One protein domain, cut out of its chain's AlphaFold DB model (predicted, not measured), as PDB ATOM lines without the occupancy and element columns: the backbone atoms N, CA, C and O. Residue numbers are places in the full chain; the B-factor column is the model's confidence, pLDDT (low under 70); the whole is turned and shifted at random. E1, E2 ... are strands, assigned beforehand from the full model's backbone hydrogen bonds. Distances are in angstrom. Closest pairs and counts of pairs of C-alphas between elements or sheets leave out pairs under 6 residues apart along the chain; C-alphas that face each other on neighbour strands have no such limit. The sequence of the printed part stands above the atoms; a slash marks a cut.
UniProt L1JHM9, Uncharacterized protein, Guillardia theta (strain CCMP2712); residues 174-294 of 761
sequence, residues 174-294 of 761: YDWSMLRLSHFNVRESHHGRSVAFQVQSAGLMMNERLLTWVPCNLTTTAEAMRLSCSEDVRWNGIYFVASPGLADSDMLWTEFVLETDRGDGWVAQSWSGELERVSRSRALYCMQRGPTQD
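Overview. This is residues 174 to 294 of the 761 residues of an uncharacterized protein of Guillardia theta (strain CCMP2712) (UniProt L1JHM9). One antiparallel sheet of eight strands curls round into a nearly closed barrel, its two edge strands, E2 and E3, coming near each other without pairing. The long strands E1, E6 and E7 run side by side along one wall; E7 is the hinge through which the leaf E2 E5 E8 folds back to face the leaf E6 E1 E4 E3. The printed part has 121 residues with eight named strands, E1 to E8 along the chain, and no named helix; the class is all strand. Across the sheet the order is E2 E5 E8 E7 E6 E1 E4 E3. The whole is compact, with a radius of gyration of the C-alphas of 13.7 A and spans of 41 by 31 by 26 A.

Along the chain. E1, residues 178 to 188, begins at C-alpha 178 (27.555, -17.065, -31.799), measures 28.8 A and bends by 58 degrees at residue 183. E2 is residues 199 to 206, 20.1 A long, E3 residues 216 to 220, E4 residues 224 to 229 and E5 residues 237 to 242. E6, residues 252 to 261, measures 27.6 A. E7, residues 266 to 279, measures 32.6 A, begins at C-alpha 266 (35.225, -18.358, -26.384) and bends by 72 degrees at residue 273. E8, residues 284 to 287, ends at C-alpha 287 (35.760, -9.642, -46.109).

Arrangement. The folded sheet, one sheet bent back on itself into two leaves, is twisted. E1 is antiparallel to E6, with N 182 and O 257 2.8 A apart, and to E4, with N 181 and O 225 at 2.7 A. E4 forms a hairpin with the edge strand E3, where N 219 and O 226 are 2.9 A apart. E6 and E7 form a hairpin, with N 271 and O 256 at 2.7 A. E7 pairs with E6 over residues 266 to 275 and with E8 over residues 276 to 279; in the hairpin of E7 and E8, N 286 and O 276 are 2.8 A apart. E6, E7 and E8 are a meander, each strand the antiparallel neighbour of the one before. E5 closes a Greek key, E5 E6 E7 E8, as the antiparallel neighbour of E8, with N 240 and O 285 at 2.8 A. The edge strand E2 is antiparallel to E5, with N 239 and O 203 at 2.9 A. Between E2 and E3 the closest C-alphas, those of Gly 203 and Cys 216, are 6.5 A apart. E1 and E8 are apart.

Size, cuts and confidence. The C-alphas farthest apart, those of Asp 248 and Asp 264, are 42.7 A from each other. The printed part has no cut, and no link is long. The mean pLDDT of the printed part is 75.6; 28 residues are under 70, among them 174 to 177, 207 to 215 and 288 to 294.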
ATOM      1  N   TYR A 174      33.245 -24.150 -40.187       58.28
ATOM      2  CA  TYR A 174      32.998 -23.554 -38.886       58.28
ATOM      3  C   TYR A 174      31.490 -23.690 -38.583       58.28
ATOM      4  O   TYR A 174      30.704 -22.921 -39.127       58.28
ATOM      5  N   ASP A 175      31.091 -24.664 -37.757       56.84
ATOM      6  CA  ASP A 175      29.717 -24.817 -37.246       56.84
ATOM      7  C   ASP A 175      29.609 -24.033 -35.919       56.84
ATOM      8  O   ASP A 175      30.177 -24.459 -34.911       56.84
ATOM      9  N   TRP A 176      28.982 -22.847 -35.930       65.50
ATOM     10  CA  TRP A 176      28.886 -21.979 -34.742       65.50
ATOM     11  C   TRP A 176      27.582 -21.189 -34.693       65.50
ATOM     12  O   TRP A 176      27.126 -20.670 -35.714       65.50
ATOM     13  N   SER A 177      27.078 -20.990 -33.476       61.09
ATOM     14  CA  SER A 177      25.843 -20.254 -33.188       61.09
ATOM     15  C   SER A 177      26.073 -18.788 -32.782       61.09
ATOM     16  O   SER A 177      25.205 -17.937 -33.007       61.09
ATOM     17  N   MET A 178      27.249 -18.437 -32.232       75.62
ATOM     18  CA  MET A 178      27.555 -17.065 -31.799       75.62
ATOM     19  C   MET A 178      28.975 -16.610 -32.162       75.62
ATOM     20  O   MET A 178      29.967 -17.279 -31.870       75.62
ATOM     21  N   LEU A 179      29.057 -15.424 -32.772       82.06
ATOM     22  CA  LEU A 179      30.294 -14.762 -33.180       82.06
ATOM     23  C   LEU A 179      30.387 -13.386 -32.511       82.06
ATOM     24  O   LEU A 179      29.436 -12.601 -32.508       82.06
ATOM     25  N   ARG A 180      31.558 -13.052 -31.977       84.44
ATOM     26  CA  ARG A 180      31.863 -11.740 -31.408       84.44
ATOM     27  C   ARG A 180      33.116 -11.186 -32.065       84.44
ATOM     28  O   ARG A 180      34.186 -11.755 -31.959       84.44
ATOM     29  N   LEU A 181      32.984 -10.052 -32.734       86.19
ATOM     30  CA  LEU A 181      34.088  -9.300 -33.309       86.19
ATOM     31  C   LEU A 181      34.502  -8.227 -32.300       86.19
ATOM     32  O   LEU A 181      33.770  -7.258 -32.090       86.19
ATOM     33  N   SER A 182      35.651  -8.399 -31.655       84.94
ATOM     34  CA  SER A 182      36.270  -7.394 -30.787       84.94
ATOM     35  C   SER A 182      37.417  -6.685 -31.519       84.94
ATOM     36  O   SER A 182      37.916  -7.173 -32.531       84.94
ATOM     37  N   HIS A 183      37.823  -5.505 -31.041       85.06
ATOM     38  CA  HIS A 183      38.967  -4.754 -31.589       85.06
ATOM     39  C   HIS A 183      38.859  -4.398 -33.083       85.06
ATOM     40  O   HIS A 183      39.868  -4.366 -33.780       85.06
ATOM     41  N   PHE A 184      37.648  -4.132 -33.578       83.81
ATOM     42  CA  PHE A 184      37.411  -3.827 -34.988       83.81
ATOM     43  C   PHE A 184      37.992  -2.459 -35.375       83.81
ATOM     44  O   PHE A 184      37.444  -1.416 -35.015       83.81
ATOM     45  N   ASN A 185      39.108  -2.465 -36.099       83.62
ATOM     46  CA  ASN A 185      39.816  -1.272 -36.547       83.62
ATOM     47  C   ASN A 185      39.941  -1.276 -38.069       83.62
ATOM     48  O   ASN A 185      40.577  -2.161 -38.635       83.62
ATOM     49  N   VAL A 186      39.376  -0.259 -38.716       83.62
ATOM     50  CA  VAL A 186      39.479  -0.068 -40.164       83.62
ATOM     51  C   VAL A 186      40.461   1.057 -40.454       83.62
ATOM     52  O   VAL A 186      40.374   2.147 -39.887       83.62
ATOM     53  N   ARG A 187      41.409   0.792 -41.347       84.50
ATOM     54  CA  ARG A 187      42.428   1.731 -41.808       84.50
ATOM     55  C   ARG A 187      42.338   1.898 -43.318       84.50
ATOM     56  O   ARG A 187      42.051   0.947 -44.035       84.50
ATOM     57  N   GLU A 188      42.643   3.089 -43.814       82.75
ATOM     58  CA  GLU A 188      42.882   3.281 -45.248       82.75
ATOM     59  C   GLU A 188      44.205   2.629 -45.657       82.75
ATOM     60  O   GLU A 188      45.255   2.941 -45.078       82.75
ATOM     61  N   SER A 189      44.161   1.743 -46.661       73.19
ATOM     62  CA  SER A 189      45.301   0.899 -47.057       73.19
ATOM     63  C   SER A 189      46.553   1.714 -47.404       73.19
ATOM     64  O   SER A 189      47.671   1.323 -47.071       73.19
ATOM     65  N   HIS A 190      46.376   2.890 -48.011       71.06
ATOM     66  CA  HIS A 190      47.484   3.717 -48.479       71.06
ATOM     67  C   HIS A 190      48.094   4.632 -47.418       71.06
ATOM     68  O   HIS A 190      49.210   5.113 -47.618       71.06
ATOM     69  N   HIS A 191      47.379   4.956 -46.339       69.56
ATOM     70  CA  HIS A 191      47.793   6.026 -45.419       69.56
ATOM     71  C   HIS A 191      47.900   5.566 -43.964       69.56
ATOM     72  O   HIS A 191      48.356   6.339 -43.120       69.56
ATOM     73  N   GLY A 192      47.472   4.337 -43.646       76.25
ATOM     74  CA  GLY A 192      47.488   3.794 -42.284       76.25
ATOM     75  C   GLY A 192      46.618   4.580 -41.294       76.25
ATOM     76  O   GLY A 192      46.650   4.308 -40.095       76.25
ATOM     77  N   ARG A 193      45.846   5.561 -41.779       80.38
ATOM     78  CA  ARG A 193      44.935   6.371 -40.974       80.38
ATOM     79  C   ARG A 193      43.739   5.514 -40.595       80.38
ATOM     80  O   ARG A 193      43.119   4.907 -41.464       80.38
ATOM     81  N   SER A 194      43.436   5.469 -39.301       80.19
ATOM     82  CA  SER A 194      42.209   4.848 -38.808       80.19
ATOM     83  C   SER A 194      41.019   5.686 -39.271       80.19
ATOM     84  O   SER A 194      41.012   6.906 -39.093       80.19
ATOM     85  N   VAL A 195      40.049   5.036 -39.906       82.56
ATOM     86  CA  VAL A 195      38.820   5.666 -40.392       82.56
ATOM     87  C   VAL A 195      37.682   5.205 -39.499       82.56
ATOM     88  O   VAL A 195      37.546   4.016 -39.210       82.56
ATOM     89  N   ALA A 196      36.850   6.147 -39.052       80.56
ATOM     90  CA  ALA A 196      35.669   5.829 -38.262       80.56
ATOM     91  C   ALA A 196      34.676   5.022 -39.116       80.56
ATOM     92  O   ALA A 196      33.913   5.587 -39.897       80.56
ATOM     93  N   PHE A 197      34.701   3.696 -38.981       80.31
ATOM     94  CA  PHE A 197      33.857   2.780 -39.743       80.31
ATOM     95  C   PHE A 197      32.604   2.424 -38.949       80.31
ATOM     96  O   PHE A 197      32.632   1.581 -38.051       80.31
ATOM     97  N   GLN A 198      31.490   3.081 -39.268       83.62
ATOM     98  CA  GLN A 198      30.206   2.776 -38.646       83.62
ATOM     99  C   GLN A 198      29.487   1.679 -39.437       83.62
ATOM    100  O   GLN A 198      29.076   1.891 -40.579       83.62
ATOM    101  N   VAL A 199      29.325   0.511 -38.813       83.94
ATOM    102  CA  VAL A 199      28.613  -0.641 -39.382       83.94
ATOM    103  C   VAL A 199      27.116  -0.501 -39.115       83.94
ATOM    104  O   VAL A 199      26.691  -0.496 -37.962       83.94
ATOM    105  N   GLN A 200      26.315  -0.388 -40.175       84.69
ATOM    106  CA  GLN A 200      24.850  -0.371 -40.098       84.69
ATOM    107  C   GLN A 200      24.275  -1.779 -39.953       84.69
ATOM    108  O   GLN A 200      23.343  -2.003 -39.188       84.69
ATOM    109  N   SER A 201      24.827  -2.729 -40.703       84.62
ATOM    110  CA  SER A 201      24.501  -4.151 -40.590       84.62
ATOM    111  C   SER A 201      25.700  -4.995 -41.007       84.62
ATOM    112  O   SER A 201      26.586  -4.522 -41.717       84.62
ATOM    113  N   ALA A 202      25.746  -6.241 -40.552       85.62
ATOM    114  CA  ALA A 202      26.760  -7.208 -40.936       85.62
ATOM    115  C   ALA A 202      26.107  -8.582 -41.073       85.62
ATOM    116  O   ALA A 202      25.061  -8.837 -40.474       85.62
ATOM    117  N   GLY A 203      26.708  -9.456 -41.868       83.94
ATOM    118  CA  GLY A 203      26.204 -10.809 -42.061       83.94
ATOM    119  C   GLY A 203      27.276 -11.761 -42.564       83.94
ATOM    120  O   GLY A 203      28.424 -11.377 -42.785       83.94
ATOM    121  N   LEU A 204      26.891 -13.024 -42.720       83.25
ATOM    122  CA  LEU A 204      27.791 -14.103 -43.112       83.25
ATOM    123  C   LEU A 204      27.711 -14.376 -44.618       83.25
ATOM    124  O   LEU A 204      26.673 -14.196 -45.259       83.25
ATOM    125  N   MET A 205      28.824 -14.815 -45.196       76.00
ATOM    126  CA  MET A 205      28.939 -15.223 -46.596       76.00
ATOM    127  C   MET A 205      29.279 -16.707 -46.692       76.00
ATOM    128  O   MET A 205      30.031 -17.228 -45.868       76.00
ATOM    129  N   MET A 206      28.759 -17.372 -47.724       74.00
ATOM    130  CA  MET A 206      29.149 -18.734 -48.090       74.00
ATOM    131  C   MET A 206      29.297 -18.822 -49.613       74.00
ATOM    132  O   MET A 206      28.365 -18.492 -50.344       74.00
ATOM    133  N   ASN A 207      30.451 -19.295 -50.098       63.41
ATOM    134  CA  ASN A 207      30.707 -19.562 -51.523       63.41
ATOM    135  C   ASN A 207      30.318 -18.392 -52.451       63.41
ATOM    136  O   ASN A 207      29.559 -18.586 -53.398       63.41
ATOM    137  N   GLU A 208      30.780 -17.174 -52.137       59.66
ATOM    138  CA  GLU A 208      30.525 -15.934 -52.911       59.66
ATOM    139  C   GLU A 208      29.060 -15.486 -52.984       59.66
ATOM    140  O   GLU A 208      28.751 -14.420 -53.518       59.66
ATOM    141  N   ARG A 209      28.137 -16.244 -52.391       60.75
ATOM    142  CA  ARG A 209      26.745 -15.843 -52.248       60.75
ATOM    143  C   ARG A 209      26.567 -15.205 -50.881       60.75
ATOM    144  O   ARG A 209      26.879 -15.795 -49.845       60.75
ATOM    145  N   LEU A 210      26.052 -13.978 -50.882       62.47
ATOM    146  CA  LEU A 210      25.545 -13.350 -49.669       62.47
ATOM    147  C   LEU A 210      24.419 -14.246 -49.145       62.47
ATOM    148  O   LEU A 210      23.406 -14.422 -49.827       62.47
ATOM    149  N   LEU A 211      24.592 -14.822 -47.954       60.16
ATOM    150  CA  LEU A 211      23.520 -15.527 -47.262       60.16
ATOM    151  C   LEU A 211      22.573 -14.475 -46.682       60.16
ATOM    152  O   LEU A 211      22.506 -14.262 -45.479       60.16
ATOM    153  N   THR A 212      21.840 -13.779 -47.548       54.41
ATOM    154  CA  THR A 212      20.883 -12.738 -47.143       54.41
ATOM    155  C   THR A 212      19.684 -13.290 -46.367       54.41
ATOM    156  O   THR A 212      18.845 -12.515 -45.919       54.41
ATOM    157  N   TRP A 213      19.587 -14.616 -46.219       51.94
ATOM    158  CA  TRP A 213      18.420 -15.325 -45.694       51.94
ATOM    159  C   TRP A 213      18.564 -15.824 -44.257       51.94
ATOM    160  O   TRP A 213      17.573 -16.290 -43.703       51.94
ATOM    161  N   VAL A 214      19.741 -15.717 -43.635       59.53
ATOM    162  CA  VAL A 214      19.880 -16.058 -42.213       59.53
ATOM    163  C   VAL A 214      19.752 -14.766 -41.407       59.53
ATOM    164  O   VAL A 214      20.635 -13.911 -41.509       59.53
ATOM    165  N   PRO A 215      18.672 -14.577 -40.627       60.16
ATOM    166  CA  PRO A 215      18.542 -13.419 -39.759       60.16
ATOM    167  C   PRO A 215      19.594 -13.518 -38.651       60.16
ATOM    168  O   PRO A 215      19.401 -14.204 -37.651       60.16
ATOM    169  N   CYS A 216      20.732 -12.854 -38.838       73.31
ATOM    170  CA  CYS A 216      21.698 -12.667 -37.767       73.31
ATOM    171  C   CYS A 216      21.392 -11.333 -37.077       73.31
ATOM    172  O   CYS A 216      21.322 -10.282 -37.717       73.31
ATOM    173  N   ASN A 217      21.196 -11.370 -35.761       78.75
ATOM    174  CA  ASN A 217      21.016 -10.155 -34.975       78.75
ATOM    175  C   ASN A 217      22.392  -9.530 -34.744       78.75
ATOM    176  O   ASN A 217      23.237 -10.113 -34.060       78.75
ATOM    177  N   LEU A 218      22.611  -8.348 -35.321       83.12
ATOM    178  CA  LEU A 218      23.788  -7.541 -35.034       83.12
ATOM    179  C   LEU A 218      23.514  -6.694 -33.793       83.12
ATOM    180  O   LEU A 218      22.641  -5.828 -33.800       83.12
ATOM    181  N   THR A 219      24.292  -6.913 -32.738       82.75
ATOM    182  CA  THR A 219      24.332  -6.014 -31.582       82.75
ATOM    183  C   THR A 219      25.698  -5.350 -31.516       82.75
ATOM    184  O   THR A 219      26.724  -6.001 -31.321       82.75
ATOM    185  N   THR A 220      25.719  -4.035 -31.717       79.69
ATOM    186  CA  THR A 220      26.944  -3.235 -31.672       79.69
ATOM    187  C   THR A 220      27.064  -2.585 -30.302       79.69
ATOM    188  O   THR A 220      26.180  -1.848 -29.871       79.69
ATOM    189  N   THR A 221      28.162  -2.863 -29.609       82.12
ATOM    190  CA  THR A 221      28.574  -2.164 -28.384       82.12
ATOM    191  C   THR A 221      29.747  -1.239 -28.703       82.12
ATOM    192  O   THR A 221      30.332  -1.339 -29.781       82.12
ATOM    193  N   ALA A 222      30.122  -0.357 -27.771       74.12
ATOM    194  CA  ALA A 222      31.272   0.533 -27.955       74.12
ATOM    195  C   ALA A 222      32.599  -0.221 -28.203       74.12
ATOM    196  O   ALA A 222      33.498   0.329 -28.828       74.12
ATOM    197  N   GLU A 223      32.714  -1.473 -27.744       77.00
ATOM    198  CA  GLU A 223      33.963  -2.253 -27.778       77.00
ATOM    199  C   GLU A 223      33.924  -3.462 -28.731       77.00
ATOM    200  O   GLU A 223      34.970  -3.997 -29.102       77.00
ATOM    201  N   ALA A 224      32.732  -3.934 -29.114       83.56
ATOM    202  CA  ALA A 224      32.578  -5.141 -29.924       83.56
ATOM    203  C   ALA A 224      31.263  -5.177 -30.715       83.56
ATOM    204  O   ALA A 224      30.225  -4.699 -30.251       83.56
ATOM    205  N   MET A 225      31.294  -5.843 -31.867       83.62
ATOM    206  CA  MET A 225      30.112  -6.249 -32.629       83.62
ATOM    207  C   MET A 225      29.812  -7.719 -32.353       83.62
ATOM    208  O   MET A 225      30.681  -8.570 -32.513       83.62
ATOM    209  N   ARG A 226      28.588  -8.047 -31.944       85.75
ATOM    210  CA  ARG A 226      28.141  -9.436 -31.782       85.75
ATOM    211  C   ARG A 226      27.156  -9.790 -32.884       85.75
ATOM    212  O   ARG A 226      26.168  -9.085 -33.077       85.75
ATOM    213  N   LEU A 227      27.440 -10.887 -33.573       84.25
ATOM    214  CA  LEU A 227      26.594 -11.511 -34.581       84.25
ATOM    215  C   LEU A 227      26.103 -12.839 -34.004       84.25
ATOM    216  O   LEU A 227      26.876 -13.782 -33.849       84.25
ATOM    217  N   SER A 228      24.820 -12.906 -33.659       81.31
ATOM    218  CA  SER A 228      24.170 -14.161 -33.271       81.31
ATOM    219  C   SER A 228      23.289 -14.638 -34.414       81.31
ATOM    220  O   SER A 228      22.433 -13.870 -34.863       81.31
ATOM    221  N   CYS A 229      23.462 -15.880 -34.853       78.88
ATOM    222  CA  CYS A 229      22.610 -16.494 -35.864       78.88
ATOM    223  C   CYS A 229      21.785 -17.607 -35.194       78.88
ATOM    224  O   CYS A 229      22.239 -18.240 -34.246       78.88
ATOM    225  N   SER A 230      20.534 -17.792 -35.621       75.31
ATOM    226  CA  SER A 230      19.590 -18.709 -34.957       75.31
ATOM    227  C   SER A 230      19.898 -20.193 -35.171       75.31
ATOM    228  O   SER A 230      19.349 -21.033 -34.466       75.31
ATOM    229  N   GLU A 231      20.742 -20.509 -36.149       77.38
ATOM    230  CA  GLU A 231      21.134 -21.864 -36.532       77.38
ATOM    231  C   GLU A 231      22.650 -21.910 -36.745       77.38
ATOM    232  O   GLU A 231      23.267 -20.883 -37.050       77.38
ATOM    233  N   ASP A 232      23.243 -23.097 -36.607       73.19
ATOM    234  CA  ASP A 232      24.644 -23.323 -36.956       73.19
ATOM    235  C   ASP A 232      24.800 -23.217 -38.476       73.19
ATOM    236  O   ASP A 232      24.434 -24.111 -39.242       73.19
ATOM    237  N   VAL A 233      25.323 -22.081 -38.927       68.69
ATOM    238  CA  VAL A 233      25.518 -21.800 -40.347       68.69
ATOM    239  C   VAL A 233      26.982 -21.987 -40.684       68.69
ATOM    240  O   VAL A 233      27.850 -21.414 -40.034       68.69
ATOM    241  N   ARG A 234      27.276 -22.737 -41.747       71.31
ATOM    242  CA  ARG A 234      28.623 -22.752 -42.326       71.31
ATOM    243  C   ARG A 234      28.867 -21.448 -43.071       71.31
ATOM    244  O   ARG A 234      28.060 -21.036 -43.896       71.31
ATOM    245  N   TRP A 235      29.999 -20.809 -42.838       77.19
ATOM    246  CA  TRP A 235      30.340 -19.559 -43.509       77.19
ATOM    247  C   TRP A 235      31.835 -19.520 -43.831       77.19
ATOM    248  O   TRP A 235      32.639 -20.205 -43.200       77.19
ATOM    249  N   ASN A 236      32.199 -18.758 -44.863       74.38
ATOM    250  CA  ASN A 236      33.585 -18.557 -45.292       74.38
ATOM    251  C   ASN A 236      33.994 -17.077 -45.370       74.38
ATOM    252  O   ASN A 236      35.160 -16.794 -45.616       74.38
ATOM    253  N   GLY A 237      33.071 -16.145 -45.120       80.69
ATOM    254  CA  GLY A 237      33.369 -14.716 -45.043       80.69
ATOM    255  C   GLY A 237      32.331 -13.936 -44.240       80.69
ATOM    256  O   GLY A 237      31.286 -14.472 -43.863       80.69
ATOM    257  N   ILE A 238      32.621 -12.660 -43.998       83.94
ATOM    258  CA  ILE A 238      31.734 -11.709 -43.317       83.94
ATOM    259  C   ILE A 238      31.563 -10.504 -44.239       83.94
ATOM    260  O   ILE A 238      32.534 -10.032 -44.825       83.94
ATOM    261  N   TYR A 239      30.346  -9.990 -44.378       87.06
ATOM    262  CA  TYR A 239      30.108  -8.713 -45.043       87.06
ATOM    263  C   TYR A 239      29.642  -7.658 -44.044       87.06
ATOM    264  O   TYR A 239      28.983  -7.963 -43.051       87.06
ATOM    265  N   PHE A 240      29.959  -6.406 -44.347       86.88
ATOM    266  CA  PHE A 240      29.603  -5.221 -43.587       86.88
ATOM    267  C   PHE A 240      28.900  -4.229 -44.514       86.88
ATOM    268  O   PHE A 240      29.341  -3.971 -45.631       86.88
ATOM    269  N   VAL A 241      27.803  -3.651 -44.047       85.56
ATOM    270  CA  VAL A 241      27.121  -2.522 -44.681       85.56
ATOM    271  C   VAL A 241      27.490  -1.285 -43.875       85.56
ATOM    272  O   VAL A 241      27.117  -1.185 -42.705       85.56
ATOM    273  N   ALA A 242      28.263  -0.378 -44.463       84.81
ATOM    274  CA  ALA A 242      28.746   0.822 -43.782       84.81
ATOM    275  C   ALA A 242      27.791   2.015 -43.956       84.81
ATOM    276  O   ALA A 242      27.006   2.068 -44.904       84.81
ATOM    277  N   SER A 243      27.873   3.006 -43.064       81.06
ATOM    278  CA  SER A 243      27.131   4.265 -43.213       81.06
ATOM    279  C   SER A 243      27.549   5.049 -44.480       81.06
ATOM    280  O   SER A 243      28.722   5.002 -44.858       81.06
ATOM    281  N   PRO A 244      26.647   5.843 -45.106       72.94
ATOM    282  CA  PRO A 244      26.870   6.526 -46.395       72.94
ATOM    283  C   PRO A 244      28.055   7.510 -46.503       72.94
ATOM    284  O   PRO A 244      28.259   8.078 -47.568       72.94
ATOM    285  N   GLY A 245      28.838   7.740 -45.446       72.19
ATOM    286  CA  GLY A 245      29.963   8.689 -45.439       72.19
ATOM    287  C   GLY A 245      31.324   8.108 -45.845       72.19
ATOM    288  O   GLY A 245      32.264   8.868 -46.036       72.19
ATOM    289  N   LEU A 246      31.445   6.784 -45.981       68.12
ATOM    290  CA  LEU A 246      32.702   6.098 -46.336       68.12
ATOM    291  C   LEU A 246      32.861   5.823 -47.843       68.12
ATOM    292  O   LEU A 246      33.770   5.114 -48.267       68.12
ATOM    293  N   ALA A 247      31.951   6.368 -48.650       57.75
ATOM    294  CA  ALA A 247      31.666   5.923 -50.008       57.75
ATOM    295  C   ALA A 247      32.743   6.229 -51.067       57.75
ATOM    296  O   ALA A 247      32.548   5.803 -52.204       57.75
ATOM    297  N   ASP A 248      33.853   6.885 -50.729       66.75
ATOM    298  CA  ASP A 248      34.870   7.297 -51.714       66.75
ATOM    299  C   ASP A 248      36.234   6.610 -51.545       66.75
ATOM    300  O   ASP A 248      37.103   6.773 -52.398       66.75
ATOM    301  N   SER A 249      36.435   5.812 -50.489       70.06
ATOM    302  CA  SER A 249      37.695   5.085 -50.304       70.06
ATOM    303  C   SER A 249      37.589   3.682 -50.906       70.06
ATOM    304  O   SER A 249      36.811   2.846 -50.437       70.06
ATOM    305  N   ASP A 250      38.338   3.441 -51.985       67.25
ATOM    306  CA  ASP A 250      38.275   2.201 -52.771       67.25
ATOM    307  C   ASP A 250      39.047   1.028 -52.134       67.25
ATOM    308  O   ASP A 250      38.840  -0.111 -52.541       67.25
ATOM    309  N   MET A 251      39.884   1.271 -51.114       72.81
ATOM    310  CA  MET A 251      40.630   0.221 -50.406       72.81
ATOM    311  C   MET A 251      40.702   0.468 -48.894       72.81
ATOM    312  O   MET A 251      41.391   1.373 -48.412       72.81
ATOM    313  N   LEU A 252      40.030  -0.391 -48.131       80.31
ATOM    314  CA  LEU A 252      40.036  -0.374 -46.670       80.31
ATOM    315  C   LEU A 252      40.678  -1.663 -46.151       80.31
ATOM    316  O   LEU A 252      40.380  -2.747 -46.633       80.31
ATOM    317  N   TRP A 253      41.544  -1.559 -45.150       80.25
ATOM    318  CA  TRP A 253      42.116  -2.691 -44.425       80.25
ATOM    319  C   TRP A 253      41.466  -2.779 -43.052       80.25
ATOM    320  O   TRP A 253      41.375  -1.769 -42.359       80.25
ATOM    321  N   THR A 254      41.026  -3.958 -42.630       82.38
ATOM    322  CA  THR A 254      40.453  -4.161 -41.295       82.38
ATOM    323  C   THR A 254      41.277  -5.148 -40.485       82.38
ATOM    324  O   THR A 254      41.808  -6.115 -41.026       82.38
ATOM    325  N   GLU A 255      41.387  -4.892 -39.186       82.88
ATOM    326  CA  GLU A 255      41.918  -5.802 -38.174       82.88
ATOM    327  C   GLU A 255      40.831  -5.989 -37.109       82.88
ATOM    328  O   GLU A 255      40.288  -5.006 -36.609       82.88
ATOM    329  N   PHE A 256      40.488  -7.229 -36.764       83.94
ATOM    330  CA  PHE A 256      39.584  -7.542 -35.656       83.94
ATOM    331  C   PHE A 256      39.904  -8.902 -35.047       83.94
ATOM    332  O   PHE A 256      40.522  -9.758 -35.670       83.94
ATOM    333  N   VAL A 257      39.460  -9.127 -33.819       82.69
ATOM    334  CA  VAL A 257      39.526 -10.428 -33.159       82.69
ATOM    335  C   VAL A 257      38.145 -11.064 -33.239       82.69
ATOM    336  O   VAL A 257      37.174 -10.536 -32.705       82.69
ATOM    337  N   LEU A 258      38.051 -12.191 -33.936       84.38
ATOM    338  CA  LEU A 258      36.860 -13.019 -33.984       84.38
ATOM    339  C   LEU A 258      36.880 -14.002 -32.813       84.38
ATOM    340  O   LEU A 258      37.620 -14.981 -32.812       84.38
ATOM    341  N   GLU A 259      36.056 -13.736 -31.818       84.69
ATOM    342  CA  GLU A 259      35.719 -14.648 -30.737       84.69
ATOM    343  C   GLU A 259      34.528 -15.510 -31.180       84.69
ATOM    344  O   GLU A 259      33.512 -15.009 -31.659       84.69
ATOM    345  N   THR A 260      34.655 -16.822 -31.031       82.94
ATOM    346  CA  THR A 260      33.641 -17.807 -31.429       82.94
ATOM    347  C   THR A 260      33.264 -18.663 -30.221       82.94
ATOM    348  O   THR A 260      34.158 -19.102 -29.497       82.94
ATOM    349  N   ASP A 261      31.971 -18.859 -29.956       82.31
ATOM    350  CA  ASP A 261      31.507 -19.617 -28.781       82.31
ATOM    351  C   ASP A 261      31.379 -21.118 -29.092       82.31
ATOM    352  O   ASP A 261      30.541 -21.514 -29.900       82.31
ATOM    353  N   ARG A 262      32.210 -21.959 -28.458       78.69
ATOM    354  CA  ARG A 262      32.179 -23.431 -28.608       78.69
ATOM    355  C   ARG A 262      31.237 -24.139 -27.632       78.69
ATOM    356  O   ARG A 262      31.170 -25.367 -27.639       78.69
ATOM    357  N   GLY A 263      30.546 -23.405 -26.762       78.75
ATOM    358  CA  GLY A 263      29.782 -23.968 -25.649       78.75
ATOM    359  C   GLY A 263      30.639 -24.357 -24.434       78.75
ATOM    360  O   GLY A 263      30.111 -24.419 -23.327       78.75
ATOM    361  N   ASP A 264      31.952 -24.558 -24.596       83.12
ATOM    362  CA  ASP A 264      32.938 -24.727 -23.512       83.12
ATOM    363  C   ASP A 264      33.805 -23.471 -23.274       83.12
ATOM    364  O   ASP A 264      34.617 -23.432 -22.348       83.12
ATOM    365  N   GLY A 265      33.603 -22.421 -24.076       82.94
ATOM    366  CA  GLY A 265      34.291 -21.143 -23.958       82.94
ATOM    367  C   GLY A 265      34.428 -20.408 -25.291       82.94
ATOM    368  O   GLY A 265      34.107 -20.924 -26.364       82.94
ATOM    369  N   TRP A 266      34.943 -19.182 -25.213       82.69
ATOM    370  CA  TRP A 266      35.225 -18.358 -26.384       82.69
ATOM    371  C   TRP A 266      36.617 -18.663 -26.938       82.69
ATOM    372  O   TRP A 266      37.619 -18.545 -26.230       82.69
ATOM    373  N   VAL A 267      36.693 -19.000 -28.224       82.25
ATOM    374  CA  VAL A 267      37.954 -19.123 -28.960       82.25
ATOM    375  C   VAL A 267      38.163 -17.854 -29.775       82.25
ATOM    376  O   VAL A 267      37.417 -17.589 -30.717       82.25
ATOM    377  N   ALA A 268      39.171 -17.070 -29.394       81.88
ATOM    378  CA  ALA A 268      39.566 -15.845 -30.077       81.88
ATOM    379  C   ALA A 268      40.567 -16.136 -31.204       81.88
ATOM    380  O   ALA A 268      41.579 -16.807 -30.996       81.88
ATOM    381  N   GLN A 269      40.317 -15.586 -32.388       79.81
ATOM    382  CA  GLN A 269      41.208 -15.652 -33.539       79.81
ATOM    383  C   GLN A 269      41.384 -14.249 -34.120       79.81
ATOM    384  O   GLN A 269      40.406 -13.554 -34.360       79.81
ATOM    385  N   SER A 270      42.622 -13.816 -34.361       79.19
ATOM    386  CA  SER A 270      42.881 -12.522 -35.004       79.19
ATOM    387  C   SER A 270      42.655 -12.624 -36.512       79.19
ATOM    388  O   SER A 270      43.156 -13.545 -37.157       79.19
ATOM    389  N   TRP A 271      41.903 -11.680 -37.062       81.56
ATOM    390  CA  TRP A 271      41.570 -11.548 -38.475       81.56
ATOM    391  C   TRP A 271      42.090 -10.199 -38.966       81.56
ATOM    392  O   TRP A 271      41.898  -9.172 -38.320       81.56
ATOM    393  N   SER A 272      42.766 -10.203 -40.108       79.69
ATOM    394  CA  SER A 272      43.224  -8.984 -40.767       79.69
ATOM    395  C   SER A 272      43.162  -9.169 -42.273       79.69
ATOM    396  O   SER A 272      43.601 -10.211 -42.765       79.69
ATOM    397  N   GLY A 273      42.649  -8.187 -43.000       82.62
ATOM    398  CA  GLY A 273      42.592  -8.259 -44.453       82.62
ATOM    399  C   GLY A 273      41.913  -7.060 -45.090       82.62
ATOM    400  O   GLY A 273      41.431  -6.152 -44.412       82.62
ATOM    401  N   GLU A 274      41.895  -7.070 -46.414       81.31
ATOM    402  CA  GLU A 274      41.264  -6.033 -47.217       81.31
ATOM    403  C   GLU A 274      39.739  -6.218 -47.262       81.31
ATOM    404  O   GLU A 274      39.227  -7.333 -47.387       81.31
ATOM    405  N   LEU A 275      39.017  -5.109 -47.125       82.56
ATOM    406  CA  LEU A 275      37.576  -5.007 -47.298       82.56
ATOM    407  C   LEU A 275      37.291  -4.634 -48.750       82.56
ATOM    408  O   LEU A 275      37.442  -3.477 -49.147       82.56
ATOM    409  N   GLU A 276      36.838  -5.607 -49.532       81.44
ATOM    410  CA  GLU A 276      36.486  -5.393 -50.929       81.44
ATOM    411  C   GLU A 276      35.079  -4.800 -51.030       81.44
ATOM    412  O   GLU A 276      34.112  -5.283 -50.432       81.44
ATOM    413  N   ARG A 277      34.933  -3.718 -51.793       80.31
ATOM    414  CA  ARG A 277      33.644  -3.050 -51.966       80.31
ATOM    415  C   ARG A 277      32.814  -3.743 -53.049       80.31
ATOM    416  O   ARG A 277      32.991  -3.493 -54.236       80.31
ATOM    417  N   VAL A 278      31.833  -4.540 -52.633       80.56
ATOM    418  CA  VAL A 278      30.956  -5.318 -53.530       80.56
ATOM    419  C   VAL A 278      29.883  -4.456 -54.200       80.56
ATOM    420  O   VAL A 278      29.464  -4.730 -55.323       80.56
ATOM    421  N   SER A 279      29.389  -3.407 -53.529       78.94
ATOM    422  CA  SER A 279      28.330  -2.549 -54.082       78.94
ATOM    423  C   SER A 279      28.499  -1.080 -53.709       78.94
ATOM    424  O   SER A 279      28.472  -0.711 -52.531       78.94
ATOM    425  N   ARG A 280      28.601  -0.217 -54.732       68.25
ATOM    426  CA  ARG A 280      28.724   1.241 -54.561       68.25
ATOM    427  C   ARG A 280      27.480   1.881 -53.947       68.25
ATOM    428  O   ARG A 280      27.625   2.730 -53.076       68.25
ATOM    429  N   SER A 281      26.285   1.451 -54.357       70.38
ATOM    430  CA  SER A 281      25.009   2.051 -53.934       70.38
ATOM    431  C   SER A 281      24.576   1.665 -52.520       70.38
ATOM    432  O   SER A 281      23.773   2.373 -51.923       70.38
ATOM    433  N   ARG A 282      25.094   0.555 -51.982       67.75
ATOM    434  CA  ARG A 282      24.734   0.043 -50.650       67.75
ATOM    435  C   ARG A 282      25.857   0.146 -49.621       67.75
ATOM    436  O   ARG A 282      25.671  -0.353 -48.521       67.75
ATOM    437  N   ALA A 283      27.007   0.731 -49.981       74.81
ATOM    438  CA  ALA A 283      28.213   0.737 -49.145       74.81
ATOM    439  C   ALA A 283      28.508  -0.661 -48.554       74.81
ATOM    440  O   ALA A 283      28.778  -0.815 -47.363       74.81
ATOM    441  N   LEU A 284      28.371  -1.687 -49.402       78.62
ATOM    442  CA  LEU A 284      28.567  -3.081 -49.026       78.62
ATOM    443  C   LEU A 284      30.040  -3.431 -49.204       78.62
ATOM    444  O   LEU A 284      30.546  -3.397 -50.328       78.62
ATOM    445  N   TYR A 285      30.681  -3.800 -48.107       77.31
ATOM    446  CA  TYR A 285      32.049  -4.286 -48.060       77.31
ATOM    447  C   TYR A 285      32.024  -5.759 -47.672       77.31
ATOM    448  O   TYR A 285      31.340  -6.135 -46.723       77.31
ATOM    449  N   CYS A 286      32.743  -6.610 -48.389       77.25
ATOM    450  CA  CYS A 286      32.955  -7.989 -47.984       77.25
ATOM    451  C   CYS A 286      34.387  -8.176 -47.496       77.25
ATOM    452  O   CYS A 286      35.345  -7.642 -48.046       77.25
ATOM    453  N   MET A 287      34.522  -8.978 -46.451       77.00
ATOM    454  CA  MET A 287      35.760  -9.642 -46.109       77.00
ATOM    455  C   MET A 287      35.529 -11.123 -46.366       77.00
ATOM    456  O   MET A 287      35.042 -11.875 -45.521       77.00
ATOM    457  N   GLN A 288      35.834 -11.532 -47.592       64.56
ATOM    458  CA  GLN A 288      35.640 -12.909 -48.037       64.56
ATOM    459  C   GLN A 288      36.666 -13.875 -47.416       64.56
ATOM    460  O   GLN A 288      36.568 -15.080 -47.620       64.56
ATOM    461  N   ARG A 289      37.668 -13.369 -46.682       59.47
ATOM    462  CA  ARG A 289      38.834 -14.150 -46.254       59.47
ATOM    463  C   ARG A 289      39.096 -14.014 -44.756       59.47
ATOM    464  O   ARG A 289      39.432 -12.937 -44.274       59.47
ATOM    465  N   GLY A 290      38.979 -15.131 -44.039       54.66
ATOM    466  CA  GLY A 290      39.617 -15.313 -42.732       54.66
ATOM    467  C   GLY A 290      41.124 -15.441 -42.808       54.66
ATOM    468  O   GLY A 290      41.648 -15.415 -43.922       54.66
ATOM    469  N   PRO A 291      41.822 -15.545 -41.655       44.19
ATOM    470  CA  PRO A 291      43.274 -15.449 -41.562       44.19
ATOM    471  C   PRO A 291      43.916 -16.355 -42.606       44.19
ATOM    472  O   PRO A 291      43.906 -17.578 -42.481       44.19
ATOM    473  N   THR A 292      44.381 -15.702 -43.673       47.50
ATOM    474  CA  THR A 292      45.101 -16.246 -44.826       47.50
ATOM    475  C   THR A 292      44.699 -17.676 -45.205       47.50
ATOM    476  O   THR A 292      45.450 -18.624 -44.977       47.50
ATOM    477  N   GLN A 293      43.519 -17.833 -45.809       47.50
ATOM    478  CA  GLN A 293      43.106 -19.053 -46.516       47.50
ATOM    479  C   GLN A 293      43.056 -18.838 -48.041       47.50
ATOM    480  O   GLN A 293      42.044 -19.096 -48.683       47.50
ATOM    481  N   ASP A 294      44.182 -18.462 -48.650       44.34
ATOM    482  CA  ASP A 294      44.373 -18.524 -50.115       44.34
ATOM    483  C   ASP A 294      44.739 -19.945 -50.598       44.34
ATOM    484  O   ASP A 294      45.422 -20.147 -51.599       44.34
TER     485      ASP A 294